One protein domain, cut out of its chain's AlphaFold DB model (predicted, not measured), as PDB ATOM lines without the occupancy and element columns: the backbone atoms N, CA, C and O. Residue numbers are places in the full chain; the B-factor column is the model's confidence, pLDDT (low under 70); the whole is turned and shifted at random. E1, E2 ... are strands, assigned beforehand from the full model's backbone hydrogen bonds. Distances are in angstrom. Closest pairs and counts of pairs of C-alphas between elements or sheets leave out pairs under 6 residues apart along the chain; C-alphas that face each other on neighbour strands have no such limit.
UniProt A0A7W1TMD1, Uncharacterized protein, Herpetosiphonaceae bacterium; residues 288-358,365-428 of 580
ATOM      1  N   PRO A 288      15.529  51.055  -9.619       77.31
ATOM      2  CA  PRO A 288      14.527  50.616 -10.589       77.31
ATOM      3  C   PRO A 288      13.324  49.918  -9.934       77.31
ATOM      4  O   PRO A 288      13.442  49.290  -8.880       77.31
ATOM      5  N   CYS A 289      12.140  50.022 -10.550       70.06
ATOM      6  CA  CYS A 289      10.926  49.373 -10.036       70.06
ATOM      7  C   CYS A 289      11.061  47.841  -9.986       70.06
ATOM      8  O   CYS A 289      10.459  47.183  -9.142       70.06
ATOM      9  N   ASP A 290      11.833  47.289 -10.914       62.41
ATOM     10  CA  ASP A 290      12.159  45.885 -11.089       62.41
ATOM     11  C   ASP A 290      13.598  45.573 -10.678       62.41
ATOM     12  O   ASP A 290      14.105  44.537 -11.093       62.41
ATOM     13  N   PHE A 291      14.221  46.418  -9.843       68.69
ATOM     14  CA  PHE A 291      15.581  46.203  -9.353       68.69
ATOM     15  C   PHE A 291      15.645  44.834  -8.677       68.69
ATOM     16  O   PHE A 291      15.147  44.661  -7.563       68.69
ATOM     17  N   ARG A 292      16.170  43.832  -9.384       63.81
ATOM     18  CA  ARG A 292      16.044  42.414  -9.033       63.81
ATOM     19  C   ARG A 292      17.426  41.798  -8.930       63.81
ATOM     20  O   ARG A 292      18.206  41.829  -9.874       63.81
ATOM     21  N   LEU A 293      17.707  41.172  -7.789       56.75
ATOM     22  CA  LEU A 293      18.924  40.368  -7.625       56.75
ATOM     23  C   LEU A 293      18.841  39.053  -8.406       56.75
ATOM     24  O   LEU A 293      19.867  38.523  -8.828       56.75
ATOM     25  N   ILE A 294      17.622  38.531  -8.541       53.31
ATOM     26  CA  ILE A 294      17.260  37.274  -9.191       53.31
ATOM     27  C   ILE A 294      15.835  37.400  -9.754       53.31
ATOM     28  O   ILE A 294      15.059  38.240  -9.278       53.31
ATOM     29  N   PRO A 295      15.444  36.567 -10.735       51.25
ATOM     30  CA  PRO A 295      14.069  36.535 -11.211       51.25
ATOM     31  C   PRO A 295      13.082  36.414 -10.038       51.25
ATOM     32  O   PRO A 295      13.199  35.515  -9.211       51.25
ATOM     33  N   ASN A 296      12.105  37.322  -9.993       52.78
ATOM     34  CA  ASN A 296      11.000  37.397  -9.023       52.78
ATOM     35  C   ASN A 296      11.299  37.965  -7.625       52.78
ATOM     36  O   ASN A 296      10.353  38.077  -6.849       52.78
ATOM     37  N   PHE A 297      12.526  38.408  -7.317       59.12
ATOM     38  CA  PHE A 297      12.819  39.028  -6.015       59.12
ATOM     39  C   PHE A 297      13.539  40.374  -6.119       59.12
ATOM     40  O   PHE A 297      14.584  40.491  -6.760       59.12
ATOM     41  N   TYR A 298      12.984  41.379  -5.439       68.50
ATOM     42  CA  TYR A 298      13.483  42.752  -5.440       68.50
ATOM     43  C   TYR A 298      14.731  42.906  -4.568       68.50
ATOM     44  O   TYR A 298      14.821  42.353  -3.475       68.50
ATOM     45  N   THR A 299      15.701  43.673  -5.044       76.62
ATOM     46  CA  THR A 299      16.824  44.148  -4.247       76.62
ATOM     47  C   THR A 299      16.321  45.231  -3.298       76.62
ATOM     48  O   THR A 299      15.887  46.294  -3.740       76.62
ATOM     49  N   GLU A 300      16.403  44.982  -1.995       84.88
ATOM     50  CA  GLU A 300      16.099  45.982  -0.974       84.88
ATOM     51  C   GLU A 300      17.411  46.519  -0.396       84.88
ATOM     52  O   GLU A 300      18.316  45.756  -0.056       84.88
ATOM     53  N   ILE A 301      17.530  47.840  -0.311       91.19
ATOM     54  CA  ILE A 301      18.667  48.546   0.272       91.19
ATOM     55  C   ILE A 301      18.399  48.763   1.754       91.19
ATOM     56  O   ILE A 301      17.325  49.218   2.134       91.19
ATOM     57  N   TYR A 302      19.379  48.436   2.584       93.25
ATOM     58  CA  TYR A 302      19.297  48.539   4.036       93.25
ATOM     59  C   TYR A 302      20.055  49.771   4.548       93.25
ATOM     60  O   TYR A 302      19.501  50.544   5.327       93.25
ATOM     61  N   GLU A 303      21.275  49.999   4.052       95.88
ATOM     62  CA  GLU A 303      22.150  51.104   4.463       95.88
ATOM     63  C   GLU A 303      22.815  51.763   3.241       95.88
ATOM     64  O   GLU A 303      23.064  51.106   2.226       95.88
ATOM     65  N   MET A 304      23.116  53.062   3.331       97.19
ATOM     66  CA  MET A 304      23.763  53.830   2.263       97.19
ATOM     67  C   MET A 304      24.897  54.705   2.791       97.19
ATOM     68  O   MET A 304      24.823  55.211   3.908       97.19
ATOM     69  N   ALA A 305      25.890  54.968   1.943       96.94
ATOM     70  CA  ALA A 305      26.969  55.905   2.240       96.94
ATOM     71  C   ALA A 305      27.336  56.740   1.013       96.94
ATOM     72  O   ALA A 305      27.401  56.219  -0.099       96.94
ATOM     73  N   SER A 306      27.644  58.020   1.218       95.81
ATOM     74  CA  SER A 306      28.418  58.793   0.244       95.81
ATOM     75  C   SER A 306      29.904  58.537   0.482       95.81
ATOM     76  O   SER A 306      30.404  58.712   1.596       95.81
ATOM     77  N   TYR A 307      30.603  58.098  -0.558       95.62
ATOM     78  CA  TYR A 307      32.043  57.861  -0.545       95.62
ATOM     79  C   TYR A 307      32.567  58.051  -1.971       95.62
ATOM     80  O   TYR A 307      31.877  57.712  -2.925       95.62
ATOM     81  N   ASN A 308      33.742  58.661  -2.145       92.06
ATOM     82  CA  ASN A 308      34.302  58.976  -3.469       92.06
ATOM     83  C   ASN A 308      33.325  59.691  -4.428       92.06
ATOM     84  O   ASN A 308      33.314  59.427  -5.627       92.06
ATOM     85  N   ASN A 309      32.501  60.604  -3.895       90.81
ATOM     86  CA  ASN A 309      31.475  61.363  -4.631       90.81
ATOM     87  C   ASN A 309      30.419  60.501  -5.351       90.81
ATOM     88  O   ASN A 309      29.690  60.996  -6.217       90.81
ATOM     89  N   VAL A 310      30.309  59.225  -4.983       94.12
ATOM     90  CA  VAL A 310      29.278  58.305  -5.460       94.12
ATOM     91  C   VAL A 310      28.485  57.749  -4.280       94.12
ATOM     92  O   VAL A 310      28.905  57.805  -3.119       94.12
ATOM     93  N   LEU A 311      27.296  57.236  -4.579       96.50
ATOM     94  CA  LEU A 311      26.408  56.659  -3.581       96.50
ATOM     95  C   LEU A 311      26.613  55.143  -3.529       96.50
ATOM     96  O   LEU A 311      26.304  54.450  -4.498       96.50
ATOM     97  N   TYR A 312      27.091  54.632  -2.398       97.75
ATOM     98  CA  TYR A 312      27.174  53.201  -2.116       97.75
ATOM     99  C   TYR A 312      25.900  52.711  -1.433       97.75
ATOM    100  O   TYR A 312      25.330  53.399  -0.584       97.75
ATOM    101  N   LEU A 313      25.472  51.506  -1.799       96.19
ATOM    102  CA  LEU A 313      24.199  50.907  -1.418       96.19
ATOM    103  C   LEU A 313      24.436  49.478  -0.926       96.19
ATOM    104  O   LEU A 313      24.840  48.610  -1.702       96.19
ATOM    105  N   GLY A 314      24.190  49.234   0.358       95.25
ATOM    106  CA  GLY A 314      24.250  47.907   0.964       95.25
ATOM    107  C   GLY A 314      22.873  47.253   1.005       95.25
ATOM    108  O   GLY A 314      21.902  47.881   1.431       95.25
ATOM    109  N   THR A 315      22.765  46.003   0.560       90.75
ATOM    110  CA  THR A 315      21.475  45.293   0.525       90.75
ATOM    111  C   THR A 315      21.052  44.765   1.894       90.75
ATOM    112  O   THR A 315      21.890  44.553   2.770       90.75
ATOM    113  N   GLY A 316      19.756  44.494   2.042       83.31
ATOM    114  CA  GLY A 316      19.178  43.758   3.164       83.31
ATOM    115  C   GLY A 316      18.482  42.459   2.752       83.31
ATOM    116  O   GLY A 316      18.149  42.255   1.582       83.31
ATOM    117  N   ALA A 317      18.227  41.608   3.743       73.38
ATOM    118  CA  ALA A 317      17.487  40.363   3.648       73.38
ATOM    119  C   ALA A 317      16.092  40.622   3.076       73.38
ATOM    120  O   ALA A 317      15.325  41.422   3.607       73.38
ATOM    121  N   GLN A 318      15.726  39.914   2.017       64.94
ATOM    122  CA  GLN A 318      14.434  40.105   1.364       64.94
ATOM    123  C   GLN A 318      13.305  39.522   2.224       64.94
ATOM    124  O   GLN A 318      13.263  38.314   2.450       64.94
ATOM    125  N   GLN A 319      12.348  40.351   2.659       56.94
ATOM    126  CA  GLN A 319      11.235  39.888   3.513       56.94
ATOM    127  C   GLN A 319      10.310  38.867   2.836       56.94
ATOM    128  O   GLN A 319       9.653  38.084   3.516       56.94
ATOM    129  N   LEU A 320      10.244  38.879   1.503       52.09
ATOM    130  CA  LEU A 320       9.370  38.001   0.719       52.09
ATOM    131  C   LEU A 320      10.082  36.745   0.198       52.09
ATOM    132  O   LEU A 320       9.433  35.874  -0.384       52.09
ATOM    133  N   ALA A 321      11.400  36.637   0.380       50.94
ATOM    134  CA  ALA A 321      12.152  35.479  -0.075       50.94
ATOM    135  C   ALA A 321      12.113  34.363   0.969       50.94
ATOM    136  O   ALA A 321      12.536  34.535   2.105       50.94
ATOM    137  N   GLN A 322      11.676  33.171   0.553       50.75
ATOM    138  CA  GLN A 322      11.819  31.949   1.360       50.75
ATOM    139  C   GLN A 322      13.288  31.492   1.472       50.75
ATOM    140  O   GLN A 322      13.590  30.542   2.186       50.75
ATOM    141  N   THR A 323      14.205  32.153   0.753       57.91
ATOM    142  CA  THR A 323      15.644  31.882   0.786       57.91
ATOM    143  C   THR A 323      16.390  33.149   1.189       57.91
ATOM    144  O   THR A 323      16.256  34.185   0.540       57.91
ATOM    145  N   LEU A 324      17.174  33.069   2.268       66.31
ATOM    146  CA  LEU A 324      18.071  34.152   2.664       66.31
ATOM    147  C   LEU A 324      19.181  34.278   1.621       66.31
ATOM    148  O   LEU A 324      19.926  33.328   1.385       66.31
ATOM    149  N   GLN A 325      19.264  35.446   0.993       73.81
ATOM    150  CA  GLN A 325      20.333  35.780   0.061       73.81
ATOM    151  C   GLN A 325      21.443  36.518   0.811       73.81
ATOM    152  O   GLN A 325      21.133  37.359   1.657       73.81
ATOM    153  N   PRO A 326      22.720  36.236   0.513       80.69
ATOM    154  CA  PRO A 326      23.818  36.974   1.108       80.69
ATOM    155  C   PRO A 326      23.827  38.424   0.623       80.69
ATOM    156  O   PRO A 326      23.413  38.727  -0.502       80.69
ATOM    157  N   PHE A 327      24.344  39.314   1.466       87.88
ATOM    158  CA  PHE A 327      24.393  40.733   1.159       87.88
ATOM    159  C   PHE A 327      25.239  41.023  -0.091       87.88
ATOM    160  O   PHE A 327      26.161  40.284  -0.464       87.88
ATOM    161  N   LYS A 328      24.951  42.163  -0.709       90.31
ATOM    162  CA  LYS A 328      25.759  42.786  -1.751       90.31
ATOM    163  C   LYS A 328      25.975  44.258  -1.425       90.31
ATOM    164  O   LYS A 328      25.198  44.866  -0.686       90.31
ATOM    165  N   VAL A 329      27.024  44.831  -2.002       95.06
ATOM    166  CA  VAL A 329      27.268  46.276  -2.008       95.06
ATOM    167  C   VAL A 329      27.405  46.736  -3.446       95.06
ATOM    168  O   VAL A 329      28.185  46.156  -4.202       95.06
ATOM    169  N   TYR A 330      26.676  47.788  -3.797       94.12
ATOM    170  CA  TYR A 330      26.759  48.471  -5.083       94.12
ATOM    171  C   TYR A 330      27.290  49.888  -4.902       94.12
ATOM    172  O   TYR A 330      27.149  50.453  -3.818       94.12
ATOM    173  N   TYR A 331      27.806  50.492  -5.969       94.81
ATOM    174  CA  TYR A 331      27.762  51.945  -6.120       94.81
ATOM    175  C   TYR A 331      26.870  52.327  -7.303       94.81
ATOM    176  O   TYR A 331      26.785  51.602  -8.294       94.81
ATOM    177  N   TRP A 332      26.194  53.466  -7.185       93.38
ATOM    178  CA  TRP A 332      25.413  54.071  -8.256       93.38
ATOM    179  C   TRP A 332      26.232  55.165  -8.942       93.38
ATOM    180  O   TRP A 332      26.753  56.061  -8.274       93.38
ATOM    181  N   ASP A 333      26.350  55.095 -10.267       87.38
ATOM    182  CA  ASP A 333      27.177  56.024 -11.053       87.38
ATOM    183  C   ASP A 333      26.513  57.387 -11.338       87.38
ATOM    184  O   ASP A 333      27.134  58.271 -11.930       87.38
ATOM    185  N   GLY A 334      25.265  57.576 -10.895       85.56
ATOM    186  CA  GLY A 334      24.510  58.821 -11.047       85.56
ATOM    187  C   GLY A 334      23.681  58.926 -12.334       85.56
ATOM    188  O   GLY A 334      22.886  59.862 -12.461       85.56
ATOM    189  N   ASN A 335      23.811  57.986 -13.276       83.25
ATOM    190  CA  ASN A 335      23.265  58.124 -14.628       83.25
ATOM    191  C   ASN A 335      21.937  57.387 -14.825       83.25
ATOM    192  O   ASN A 335      21.852  56.402 -15.541       83.25
ATOM    193  N   GLY A 336      20.850  57.912 -14.260       82.06
ATOM    194  CA  GLY A 336      19.512  57.345 -14.466       82.06
ATOM    195  C   GLY A 336      19.191  56.184 -13.522       82.06
ATOM    196  O   GLY A 336      19.823  56.023 -12.479       82.06
ATOM    197  N   THR A 337      18.138  55.430 -13.844       82.12
ATOM    198  CA  THR A 337      17.494  54.477 -12.917       82.12
ATOM    199  C   THR A 337      17.430  53.047 -13.451       82.12
ATOM    200  O   THR A 337      16.664  52.249 -12.927       82.12
ATOM    201  N   SER A 338      18.171  52.712 -14.511       83.19
ATOM    202  CA  SER A 338      18.302  51.325 -14.984       83.19
ATOM    203  C   SER A 338      19.326  50.540 -14.162       83.19
ATOM    204  O   SER A 338      20.278  51.120 -13.637       83.19
ATOM    205  N   ASP A 339      19.166  49.213 -14.114       80.12
ATOM    206  CA  ASP A 339      20.066  48.280 -13.414       80.12
ATOM    207  C   ASP A 339      21.539  48.454 -13.810       80.12
ATOM    208  O   ASP A 339      22.427  48.336 -12.972       80.12
ATOM    209  N   SER A 340      21.803  48.805 -15.073       85.25
ATOM    210  CA  SER A 340      23.149  49.032 -15.619       85.25
ATOM    211  C   SER A 340      23.954  50.129 -14.915       85.25
ATOM    212  O   SER A 340      25.167  50.179 -15.086       85.25
ATOM    213  N   ASN A 341      23.295  51.010 -14.158       89.06
ATOM    214  CA  ASN A 341      23.933  52.130 -13.458       89.06
ATOM    215  C   ASN A 341      24.354  51.765 -12.026       89.06
ATOM    216  O   ASN A 341      24.883  52.605 -11.296       89.06
ATOM    217  N   PHE A 342      24.071  50.528 -11.602       90.56
ATOM    218  CA  PHE A 342      24.404  49.990 -10.289       90.56
ATOM    219  C   PHE A 342      25.504  48.943 -10.438       90.56
ATOM    220  O   PHE A 342      25.286  47.823 -10.900       90.56
ATOM    221  N   HIS A 343      26.708  49.303 -10.015       91.75
ATOM    222  CA  HIS A 343      27.907  48.499 -10.214       91.75
ATOM    223  C   HIS A 343      28.228  47.733  -8.938       91.75
ATOM    224  O   HIS A 343      28.330  48.319  -7.860       91.75
ATOM    225  N   THR A 344      28.363  46.410  -9.042       91.69
ATOM    226  CA  THR A 344      28.627  45.556  -7.873       91.69
ATOM    227  C   THR A 344      30.063  45.746  -7.385       91.69
ATOM    228  O   THR A 344      31.000  45.620  -8.166       91.69
ATOM    229  N   VAL A 345      30.229  45.981  -6.084       94.94
ATOM    230  CA  VAL A 345      31.526  46.095  -5.394       94.94
ATOM    231  C   VAL A 345      31.805  44.836  -4.580       94.94
ATOM    232  O   VAL A 345      32.827  44.177  -4.756       94.94
ATOM    233  N   ILE A 346      30.858  44.464  -3.716       93.00
ATOM    234  CA  ILE A 346      30.895  43.213  -2.955       93.00
ATOM    235  C   ILE A 346      29.725  42.362  -3.423       93.00
ATOM    236  O   ILE A 346      28.573  42.793  -3.361       93.00
ATOM    237  N   ASN A 347      30.019  41.150  -3.885       87.25
ATOM    238  CA  ASN A 347      29.013  40.194  -4.328       87.25
ATOM    239  C   ASN A 347      28.929  39.012  -3.358       87.25
ATOM    240  O   ASN A 347      29.944  38.606  -2.796       87.25
ATOM    241  N   GLY A 348      27.733  38.446  -3.192       79.94
ATOM    242  CA  GLY A 348      27.539  37.146  -2.544       79.94
ATOM    243  C   GLY A 348      28.112  37.031  -1.129       79.94
ATOM    244  O   GLY A 348      28.697  36.002  -0.807       79.94
ATOM    245  N   GLY A 349      28.035  38.081  -0.304       84.31
ATOM    246  CA  GLY A 349      28.639  38.080   1.035       84.31
ATOM    247  C   GLY A 349      30.174  38.051   1.025       84.31
ATOM    248  O   GLY A 349      30.803  37.554   1.962       84.31
ATOM    249  N   GLY A 350      30.783  38.511  -0.071       87.50
ATOM    250  CA  GLY A 350      32.227  38.499  -0.289       87.50
ATOM    251  C   GLY A 350      32.783  37.162  -0.787       87.50
ATOM    252  O   GLY A 350      33.986  36.948  -0.672       87.50
ATOM    253  N   TYR A 351      31.950  36.260  -1.311       83.69
ATOM    254  CA  TYR A 351      32.389  34.989  -1.898       83.69
ATOM    255  C   TYR A 351      32.308  35.026  -3.429       83.69
ATOM    256  O   TYR A 351      31.334  35.521  -3.999       83.69
ATOM    257  N   ASP A 352      33.306  34.451  -4.104       77.88
ATOM    258  CA  ASP A 352      33.252  34.251  -5.556       77.88
ATOM    259  C   ASP A 352      32.206  33.184  -5.937       77.88
ATOM    260  O   ASP A 352      32.044  32.172  -5.253       77.88
ATOM    261  N   SER A 353      31.519  33.380  -7.068       65.12
ATOM    262  CA  SER A 353      30.391  32.536  -7.509       65.12
ATOM    263  C   SER A 353      30.755  31.070  -7.770       65.12
ATOM    264  O   SER A 353      29.884  30.209  -7.725       65.12
ATOM    265  N   ASN A 354      32.031  30.791  -8.047       56.78
ATOM    266  CA  ASN A 354      32.546  29.458  -8.362       56.78
ATOM    267  C   ASN A 354      33.334  28.844  -7.199       56.78
ATOM    268  O   ASN A 354      34.089  27.902  -7.423       56.78
ATOM    269  N   ASN A 355      33.236  29.395  -5.984       52.09
ATOM    270  CA  ASN A 355      34.071  28.963  -4.871       52.09
ATOM    271  C   ASN A 355      33.729  27.510  -4.451       52.09
ATOM    272  O   ASN A 355      32.652  27.277  -3.898       52.09
ATOM    273  N   PRO A 356      34.633  26.527  -4.661       44.28
ATOM    274  CA  PRO A 356      34.424  25.141  -4.234       44.28
ATOM    275  C   PRO A 356      34.501  24.981  -2.707       44.28
ATOM    276  O   PRO A 356      34.125  23.939  -2.179       44.28
ATOM    277  N   LEU A 357      34.953  26.020  -1.994       44.03
ATOM    278  CA  LEU A 357      34.858  26.174  -0.545       44.03
ATOM    279  C   LEU A 357      33.553  26.872  -0.143       44.03
ATOM    280  O   LEU A 357      33.550  27.592   0.852       44.03
ATOM    281  N   PHE A 358      32.452  26.691  -0.884       49.28
ATOM    282  CA  PHE A 358      31.127  26.788  -0.276       49.28
ATOM    283  C   PHE A 358      31.082  25.674   0.772       49.28
ATOM    284  O   PHE A 358      30.984  24.502   0.395       49.28
ATOM    285  N   PRO A 365      20.083  24.232   6.864       38.78
ATOM    286  CA  PRO A 365      19.584  25.374   7.623       38.78
ATOM    287  C   PRO A 365      20.622  25.955   8.597       38.78
ATOM    288  O   PRO A 365      20.285  26.215   9.748       38.78
ATOM    289  N   GLN A 366      21.877  26.148   8.178       41.84
ATOM    290  CA  GLN A 366      22.891  26.831   8.998       41.84
ATOM    291  C   GLN A 366      23.080  28.295   8.537       41.84
ATOM    292  O   GLN A 366      23.970  28.580   7.737       41.84
ATOM    293  N   PRO A 367      22.250  29.250   9.013       45.41
ATOM    294  CA  PRO A 367      22.263  30.669   8.620       45.41
ATOM    295  C   PRO A 367      23.477  31.465   9.144       45.41
ATOM    296  O   PRO A 367      23.414  32.680   9.271       45.41
ATOM    297  N   THR A 368      24.581  30.809   9.504       52.56
ATOM    298  CA  THR A 368      25.652  31.406  10.322       52.56
ATOM    299  C   THR A 368      26.899  31.818   9.541       52.56
ATOM    300  O   THR A 368      27.778  32.458  10.114       52.56
ATOM    301  N   CYS A 369      27.005  31.489   8.249       57.69
ATOM    302  CA  CYS A 369      28.229  31.743   7.478       57.69
ATOM    303  C   CYS A 369      28.220  33.011   6.618       57.69
ATOM    304  O   CYS A 369      29.289  33.474   6.215       57.69
ATOM    305  N   GLN A 370      27.039  33.520   6.257       69.94
ATOM    306  CA  GLN A 370      26.898  34.645   5.338       69.94
ATOM    307  C   GLN A 370      25.824  35.582   5.847       69.94
ATOM    308  O   GLN A 370      24.687  35.172   6.067       69.94
ATOM    309  N   SER A 371      26.201  36.843   6.007       80.62
ATOM    310  CA  SER A 371      25.250  37.858   6.409       80.62
ATOM    311  C   SER A 371      24.302  38.178   5.251       80.62
ATOM    312  O   SER A 371      24.766  38.331   4.118       80.62
ATOM    313  N   PRO A 372      22.990  38.305   5.500       80.81
ATOM    314  CA  PRO A 372      22.059  38.802   4.498       80.81
ATOM    315  C   PRO A 372      21.970  40.338   4.454       80.81
ATOM    316  O   PRO A 372      21.398  40.883   3.511       80.81
ATOM    317  N   ASP A 373      22.542  41.043   5.436       87.62
ATOM    318  CA  ASP A 373      22.312  42.473   5.651       87.62
ATOM    319  C   ASP A 373      23.609  43.283   5.788       87.62
ATOM    320  O   ASP A 373      24.458  42.994   6.633       87.62
ATOM    321  N   VAL A 374      23.701  44.391   5.050       94.88
ATOM    322  CA  VAL A 374      24.588  45.510   5.397       94.88
ATOM    323  C   VAL A 374      23.850  46.426   6.364       94.88
ATOM    324  O   VAL A 374      22.877  47.063   5.979       94.88
ATOM    325  N   VAL A 375      24.307  46.514   7.614       94.50
ATOM    326  CA  VAL A 375      23.548  47.162   8.700       94.50
ATOM    327  C   VAL A 375      24.132  48.477   9.200       94.50
ATOM    328  O   VAL A 375      23.434  49.211   9.903       94.50
ATOM    329  N   SER A 376      25.386  48.770   8.861       97.00
ATOM    330  CA  SER A 376      26.017  50.061   9.125       97.00
ATOM    331  C   SER A 376      27.137  50.343   8.128       97.00
ATOM    332  O   SER A 376      27.736  49.430   7.553       97.00
ATOM    333  N   THR A 377      27.437  51.624   7.933       97.88
ATOM    334  CA  THR A 377      28.566  52.076   7.121       97.88
ATOM    335  C   THR A 377      29.301  53.224   7.808       97.88
ATOM    336  O   THR A 377      28.712  53.943   8.615       97.88
ATOM    337  N   GLN A 378      30.595  53.389   7.522       97.69
ATOM    338  CA  GLN A 378      31.381  54.529   8.004       97.69
ATOM    339  C   GLN A 378      32.578  54.789   7.092       97.69
ATOM    340  O   GLN A 378      33.374  53.890   6.840       97.69
ATOM    341  N   VAL A 379      32.759  56.035   6.651       97.69
ATOM    342  CA  VAL A 379      34.000  56.437   5.975       97.69
ATOM    343  C   VAL A 379      35.078  56.723   7.019       97.69
ATOM    344  O   VAL A 379      34.856  57.500   7.950       97.69
ATOM    345  N   TYR A 380      36.242  56.102   6.872       97.31
ATOM    346  CA  TYR A 380      37.389  56.281   7.754       97.31
ATOM    347  C   TYR A 380      38.694  56.076   6.989       97.31
ATOM    348  O   TYR A 380      38.838  55.105   6.254       97.31
ATOM    349  N   ASP A 381      39.646  56.988   7.176       95.94
ATOM    350  CA  ASP A 381      40.999  56.916   6.613       95.94
ATOM    351  C   ASP A 381      41.003  56.671   5.097       95.94
ATOM    352  O   ASP A 381      41.724  55.816   4.599       95.94
ATOM    353  N   ASN A 382      40.134  57.380   4.365       95.12
ATOM    354  CA  ASN A 382      39.932  57.211   2.920       95.12
ATOM    355  C   ASN A 382      39.499  55.790   2.500       95.12
ATOM    356  O   ASN A 382      39.909  55.284   1.460       95.12
ATOM    357  N   HIS A 383      38.676  55.148   3.326       97.75
ATOM    358  CA  HIS A 383      38.023  53.878   3.029       97.75
ATOM    359  C   HIS A 383      36.567  53.917   3.480       97.75
ATOM    360  O   HIS A 383      36.228  54.620   4.435       97.75
ATOM    361  N   LEU A 384      35.713  53.110   2.853       98.56
ATOM    362  CA  LEU A 384      34.345  52.881   3.311       98.56
ATOM    363  C   LEU A 384      34.257  51.547   4.058       98.56
ATOM    364  O   LEU A 384      34.405  50.481   3.467       98.56
ATOM    365  N   TYR A 385      33.993  51.603   5.358       98.69
ATOM    366  CA  TYR A 385      33.760  50.425   6.186       98.69
ATOM    367  C   TYR A 385      32.302  50.004   6.105       98.69
ATOM    368  O   TYR A 385      31.399  50.841   6.166       98.69
ATOM    369  N   ILE A 386      32.092  48.697   6.002       98.56
ATOM    370  CA  ILE A 386      30.789  48.047   5.895       98.56
ATOM    371  C   ILE A 386      30.648  47.090   7.073       98.56
ATOM    372  O   ILE A 386      31.470  46.189   7.239       98.56
ATOM    373  N   GLY A 387      29.614  47.289   7.882       97.69
ATOM    374  CA  GLY A 387      29.243  46.408   8.980       97.69
ATOM    375  C   GLY A 387      28.028  45.563   8.615       97.69
ATOM    376  O   GLY A 387      27.063  46.082   8.050       97.69
ATOM    377  N   THR A 388      28.055  44.273   8.941       94.56
ATOM    378  CA  THR A 388      26.994  43.327   8.558       94.56
ATOM    379  C   THR A 388      26.210  42.774   9.750       94.56
ATOM    380  O   THR A 388      26.558  43.018  10.912       94.56
ATOM    381  N   GLY A 389      25.122  42.053   9.463       87.62
ATOM    382  CA  GLY A 389      24.253  41.433  10.462       87.62
ATOM    383  C   GLY A 389      23.971  39.951  10.222       87.62
ATOM    384  O   GLY A 389      23.606  39.576   9.121       87.62
ATOM    385  N   ALA A 390      24.091  39.112  11.249       79.94
ATOM    386  CA  ALA A 390      23.828  37.671  11.239       79.94
ATOM    387  C   ALA A 390      24.626  36.886  10.167       79.94
ATOM    388  O   ALA A 390      24.023  36.351   9.241       79.94
ATOM    389  N   PRO A 391      25.968  36.774  10.290       80.19
ATOM    390  CA  PRO A 391      26.798  37.209  11.419       80.19
ATOM    391  C   PRO A 391      27.328  38.651  11.297       80.19
ATOM    392  O   PRO A 391      27.303  39.256  10.223       80.19
ATOM    393  N   ALA A 392      27.828  39.197  12.413       90.25
ATOM    394  CA  ALA A 392      28.523  40.483  12.429       90.25
ATOM    395  C   ALA A 392      29.931  40.345  11.831       90.25
ATOM    396  O   ALA A 392      30.806  39.704  12.417       90.25
ATOM    397  N   GLU A 393      30.151  40.964  10.680       93.94
ATOM    398  CA  GLU A 393      31.427  41.028   9.973       93.94
ATOM    399  C   GLU A 393      31.726  42.478   9.586       93.94
ATOM    400  O   GLU A 393      30.823  43.316   9.499       93.94
ATOM    401  N   VAL A 394      33.005  42.773   9.357       97.75
ATOM    402  CA  VAL A 394      33.463  44.101   8.936       97.75
ATOM    403  C   VAL A 394      34.268  43.957   7.655       97.75
ATOM    404  O   VAL A 394      35.245  43.208   7.614       97.75
ATOM    405  N   TYR A 395      33.882  44.712   6.634       98.19
ATOM    406  CA  TYR A 395      34.598  44.841   5.367       98.19
ATOM    407  C   TYR A 395      35.095  46.274   5.216       98.19
ATOM    408  O   TYR A 395      34.526  47.204   5.789       98.19
ATOM    409  N   ARG A 396      36.139  46.456   4.415       98.06
ATOM    410  CA  ARG A 396      36.678  47.765   4.046       98.06
ATOM    411  C   ARG A 396      36.744  47.869   2.532       98.06
ATOM    412  O   ARG A 396      37.419  47.060   1.910       98.06
ATOM    413  N   ILE A 397      36.063  48.849   1.953       98.56
ATOM    414  CA  ILE A 397      36.120  49.180   0.528       98.56
ATOM    415  C   ILE A 397      37.181  50.265   0.328       98.56
ATOM    416  O   ILE A 397      37.132  51.331   0.950       98.56
ATOM    417  N   ASN A 398      38.138  49.970  -0.540       97.38
ATOM    418  CA  ASN A 398      39.253  50.824  -0.917       97.38
ATOM    419  C   ASN A 398      38.831  51.831  -2.006       97.38
ATOM    420  O   ASN A 398      37.784  51.659  -2.640       97.38
ATOM    421  N   PRO A 399      39.603  52.910  -2.239       95.88
ATOM    422  CA  PRO A 399      39.242  53.937  -3.218       95.88
ATOM    423  C   PRO A 399      39.038  53.439  -4.653       95.88
ATOM    424  O   PRO A 399      38.283  54.041  -5.411       95.88
ATOM    425  N   ASP A 400      39.696  52.342  -5.017       95.56
ATOM    426  CA  ASP A 400      39.608  51.687  -6.324       95.56
ATOM    427  C   ASP A 400      38.475  50.647  -6.414       95.56
ATOM    428  O   ASP A 400      38.418  49.882  -7.373       95.56
ATOM    429  N   ASN A 401      37.578  50.606  -5.421       95.75
ATOM    430  CA  ASN A 401      36.518  49.606  -5.252       95.75
ATOM    431  C   ASN A 401      37.000  48.169  -4.999       95.75
ATOM    432  O   ASN A 401      36.167  47.267  -4.884       95.75
ATOM    433  N   SER A 402      38.305  47.924  -4.838       96.19
ATOM    434  CA  SER A 402      38.745  46.683  -4.201       96.19
ATOM    435  C   SER A 402      38.293  46.674  -2.738       96.19
ATOM    436  O   SER A 402      37.988  47.716  -2.156       96.19
ATOM    437  N   TRP A 403      38.201  45.499  -2.124       97.50
ATOM    438  CA  TRP A 403      37.768  45.399  -0.734       97.50
ATOM    439  C   TRP A 403      38.573  44.370   0.046       97.50
ATOM    440  O   TRP A 403      39.062  43.383  -0.509       97.50
ATOM    441  N   ASP A 404      38.672  44.595   1.349       97.44
ATOM    442  CA  ASP A 404      39.335  43.729   2.314       97.44
ATOM    443  C   ASP A 404      38.345  43.229   3.363       97.44
ATOM    444  O   ASP A 404      37.390  43.920   3.733       97.44
ATOM    445  N   LEU A 405      38.592  42.022   3.869       95.88
ATOM    446  CA  LEU A 405      37.886  41.491   5.027       95.88
ATOM    447  C   LEU A 405      38.625  41.939   6.289       95.88
ATOM    448  O   LEU A 405      39.799  41.617   6.466       95.88
ATOM    449  N   ILE A 406      37.952  42.665   7.177       97.56
ATOM    450  CA  ILE A 406      38.534  43.119   8.445       97.56
ATOM    451  C   ILE A 406      38.223  42.111   9.547       97.56
ATOM    452  O   ILE A 406      39.152  41.590  10.159       97.56
ATOM    453  N   VAL A 407      36.945  41.791   9.758       94.25
ATOM    454  CA  VAL A 407      36.443  40.822  10.751       94.25
ATOM    455  C   VAL A 407      35.553  39.824  10.025       94.25
ATOM    456  O   VAL A 407      34.630  40.246   9.333       94.25
ATOM    457  N   GLY A 408      35.801  38.524  10.183       89.62
ATOM    458  CA  GLY A 408      35.001  37.475   9.545       89.62
ATOM    459  C   GLY A 408      35.800  36.214   9.225       89.62
ATOM    460  O   GLY A 408      36.984  36.108   9.535       89.62
ATOM    461  N   ASN A 409      35.161  35.237   8.583       85.62
ATOM    462  CA  ASN A 409      35.843  33.999   8.181       85.62
ATOM    463  C   ASN A 409      36.677  34.186   6.896       85.62
ATOM    464  O   ASN A 409      36.176  34.822   5.960       85.62
ATOM    465  N   PRO A 410      37.884  33.590   6.796       86.75
ATOM    466  CA  PRO A 410      38.650  33.548   5.553       86.75
ATOM    467  C   PRO A 410      37.834  33.023   4.366       86.75
ATOM    468  O   PRO A 410      37.094  32.049   4.511       86.75
ATOM    469  N   ARG A 411      37.978  33.635   3.185       85.25
ATOM    470  CA  ARG A 411      37.267  33.222   1.960       85.25
ATOM    471  C   ARG A 411      38.004  33.622   0.689       85.25
ATOM    472  O   ARG A 411      38.858  34.495   0.726       85.25
ATOM    473  N   VAL A 412      37.629  33.025  -0.439       85.94
ATOM    474  CA  VAL A 412      38.004  33.527  -1.770       85.94
ATOM    475  C   VAL A 412      36.907  34.476  -2.243       85.94
ATOM    476  O   VAL A 412      35.741  34.078  -2.309       85.94
ATOM    477  N   GLY A 413      37.284  35.719  -2.536       85.88
ATOM    478  CA  GLY A 413      36.371  36.791  -2.911       85.88
ATOM    479  C   GLY A 413      37.074  37.907  -3.675       85.88
ATOM    480  O   GLY A 413      38.192  38.302  -3.332       85.88
ATOM    481  N   GLY A 414      36.429  38.416  -4.725       84.31
ATOM    482  CA  GLY A 414      37.033  39.418  -5.603       84.31
ATOM    483  C   GLY A 414      38.269  38.873  -6.324       84.31
ATOM    484  O   GLY A 414      39.250  39.596  -6.484       84.31
ATOM    485  N   GLY A 415      38.265  37.580  -6.672       85.88
ATOM    486  CA  GLY A 415      39.359  36.914  -7.383       85.88
ATOM    487  C   GLY A 415      40.617  36.639  -6.552       85.88
ATOM    488  O   GLY A 415      41.650  36.289  -7.119       85.88
ATOM    489  N   SER A 416      40.577  36.801  -5.223       89.06
ATOM    490  CA  SER A 416      41.737  36.584  -4.346       89.06
ATOM    491  C   SER A 416      41.352  35.991  -2.989       89.06
ATOM    492  O   SER A 416      40.200  36.063  -2.562       89.06
ATOM    493  N   GLN A 417      42.327  35.393  -2.296       91.19
ATOM    494  CA  GLN A 417      42.153  34.953  -0.910       91.19
ATOM    495  C   GLN A 417      42.042  36.174   0.015       91.19
ATOM    496  O   GLN A 417      42.928  37.026   0.051       91.19
ATOM    497  N   LYS A 418      40.975  36.220   0.809       92.12
ATOM    498  CA  LYS A 418      40.675  37.241   1.813       92.12
ATOM    499  C   LYS A 418      40.750  36.610   3.195       92.12
ATOM    500  O   LYS A 418      39.864  35.856   3.590       92.12
ATOM    501  N   ASN A 419      41.813  36.917   3.930       91.62
ATOM    502  CA  ASN A 419      41.934  36.586   5.350       91.62
ATOM    503  C   ASN A 419      41.556  37.825   6.179       91.62
ATOM    504  O   ASN A 419      41.883  38.933   5.748       91.62
ATOM    505  N   PRO A 420      40.890  37.674   7.339       92.88
ATOM    506  CA  PRO A 420      40.507  38.814   8.167       92.88
ATOM    507  C   PRO A 420      41.751  39.563   8.660       92.88
ATOM    508  O   PRO A 420      42.568  39.006   9.395       92.88
ATOM    509  N   LEU A 421      41.889  40.837   8.285       96.88
ATOM    510  CA  LEU A 421      43.048  41.660   8.652       96.88
ATOM    511  C   LEU A 421      43.136  41.942  10.160       96.88
ATOM    512  O   LEU A 421      44.222  42.219  10.663       96.88
ATOM    513  N   SER A 422      42.018  41.851  10.886       94.69
ATOM    514  CA  SER A 422      41.995  41.945  12.353       94.69
ATOM    515  C   SER A 422      42.392  40.652  13.057       94.69
ATOM    516  O   SER A 422      42.568  40.660  14.273       94.69
ATOM    517  N   THR A 423      42.495  39.536  12.323       91.00
ATOM    518  CA  THR A 423      42.593  38.155  12.834       91.00
ATOM    519  C   THR A 423      41.366  37.648  13.608       91.00
ATOM    520  O   THR A 423      41.358  36.501  14.052       91.00
ATOM    521  N   LEU A 424      40.306  38.457  13.726       90.38
ATOM    522  CA  LEU A 424      39.057  38.077  14.384       90.38
ATOM    523  C   LEU A 424      38.075  37.433  13.403       90.38
ATOM    524  O   LEU A 424      37.921  37.862  12.255       90.38
ATOM    525  N   GLY A 425      37.374  36.420  13.900       87.31
ATOM    526  CA  GLY A 425      36.263  35.773  13.224       87.31
ATOM    527  C   GLY A 425      34.958  36.569  13.317       87.31
ATOM    528  O   GLY A 425      34.907  37.641  13.929       87.31
ATOM    529  N   PRO A 426      33.871  36.038  12.731       86.12
ATOM    530  CA  PRO A 426      32.552  36.648  12.816       86.12
ATOM    531  C   PRO A 426      32.125  36.854  14.273       86.12
ATOM    532  O   PRO A 426      32.406  36.032  15.146       86.12
ATOM    533  N   GLY A 427      31.455  37.969  14.552       87.50
ATOM    534  CA  GLY A 427      31.072  38.335  15.912       87.50
ATOM    535  C   GLY A 427      32.217  38.825  16.795       87.50
ATOM    536  O   GLY A 427      32.023  38.919  18.005       87.50
ATOM    537  N   PHE A 428      33.381  39.151  16.220       90.00
ATOM    538  CA  PHE A 428      34.579  39.610  16.944       90.00
ATOM    539  C   PHE A 428      35.175  38.556  17.898       90.00
ATOM    540  O   PHE A 428      35.971  38.890  18.774       90.00
TER     541      PHE A 428
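AT A GLANCE: This is residues 288 to 358 and 365 to 428 of the 580 residues of an uncharacterized protein of Herpetosiphonaceae bacterium (UniProt A0A7W1TMD1). Two strongly twisted four-strand sheets stand face to face as a sandwich, closest along E2 and E6 and farther apart at E5 and E9. A small hairpin, E10 and E11, sits beside E9, and E1 is a short strand beyond the other sheet. The printed part has 135 residues, with no named helix and eleven named strands, E1 to E11 in chain order; the class is all strand, though under half of the residues are in named elements. Both large sheets are antiparallel, in the orders E2 E3 E4 E5 and E6 E7 E8 E9. The whole is compact, radius of gyration of the C-alphas 14.2 A, spanning 40 by 38 by 25 A.

HOW THE PARTS SIT: E2, residues 300 to 307, E3, 310 to 316, E4, 329 to 332, and E5, 342 to 346, form a meander, each strand the antiparallel neighbour of the one before. N 305 and O 312 are 3.0 A apart, N 330 and O 313 2.9 A, and N 331 and O 343 2.9 A. E6, residues 373 to 380, E7, 383 to 389, E8, 394 to 397, and E9, 403 to 407, form another meander, with N 385 and O 378 at 2.8 A, N 386 and O 395 at 2.9 A, and N 396 and O 404 at 2.9 A. The facing parts of the two sheets are 9.7 A centre to centre, with strands at 15 degrees. The closest C-alphas of E2 and E6 are those of Glu 303 and Val 375, 6.0 A; of E5 and E9, Ile 346 and Trp 403, 7.5 A. E10, residues 411 to 413, and E11, 416 to 418, are an antiparallel hairpin with N 418 and O 411 at 2.7 A; the closest C-alphas of E9 and E11 are those of Leu 405 and Lys 418, 6.0 A. E1, residues 292 to 294, pairs with no named strand.

IN THESE COORDINATES: E1 begins at C-alpha 292, (16.044, 42.414, -9.033). E2 is 19.9 A long and bends by 60 degrees at residue 303; E3 is 19.7 A, E6 20.6 A and E7 20.0 A. E11 ends at C-alpha 418, (40.675, 37.241, 1.813).

THE WHOLE: The C-alphas of Cys 289 and Thr 423, the two farthest apart, are 40.6 A apart. Residues 359 to 364 are not printed; C-alphas 358 and 365 are 14.1 A apart across this cut, in the link E5 to E6. The link E3 to E4 is long, 12 residues. Mean pLDDT of the printed part is 83.2; residues 290 to 298, 318 to 324, 353 to 358 and 365 to 370 are under 70.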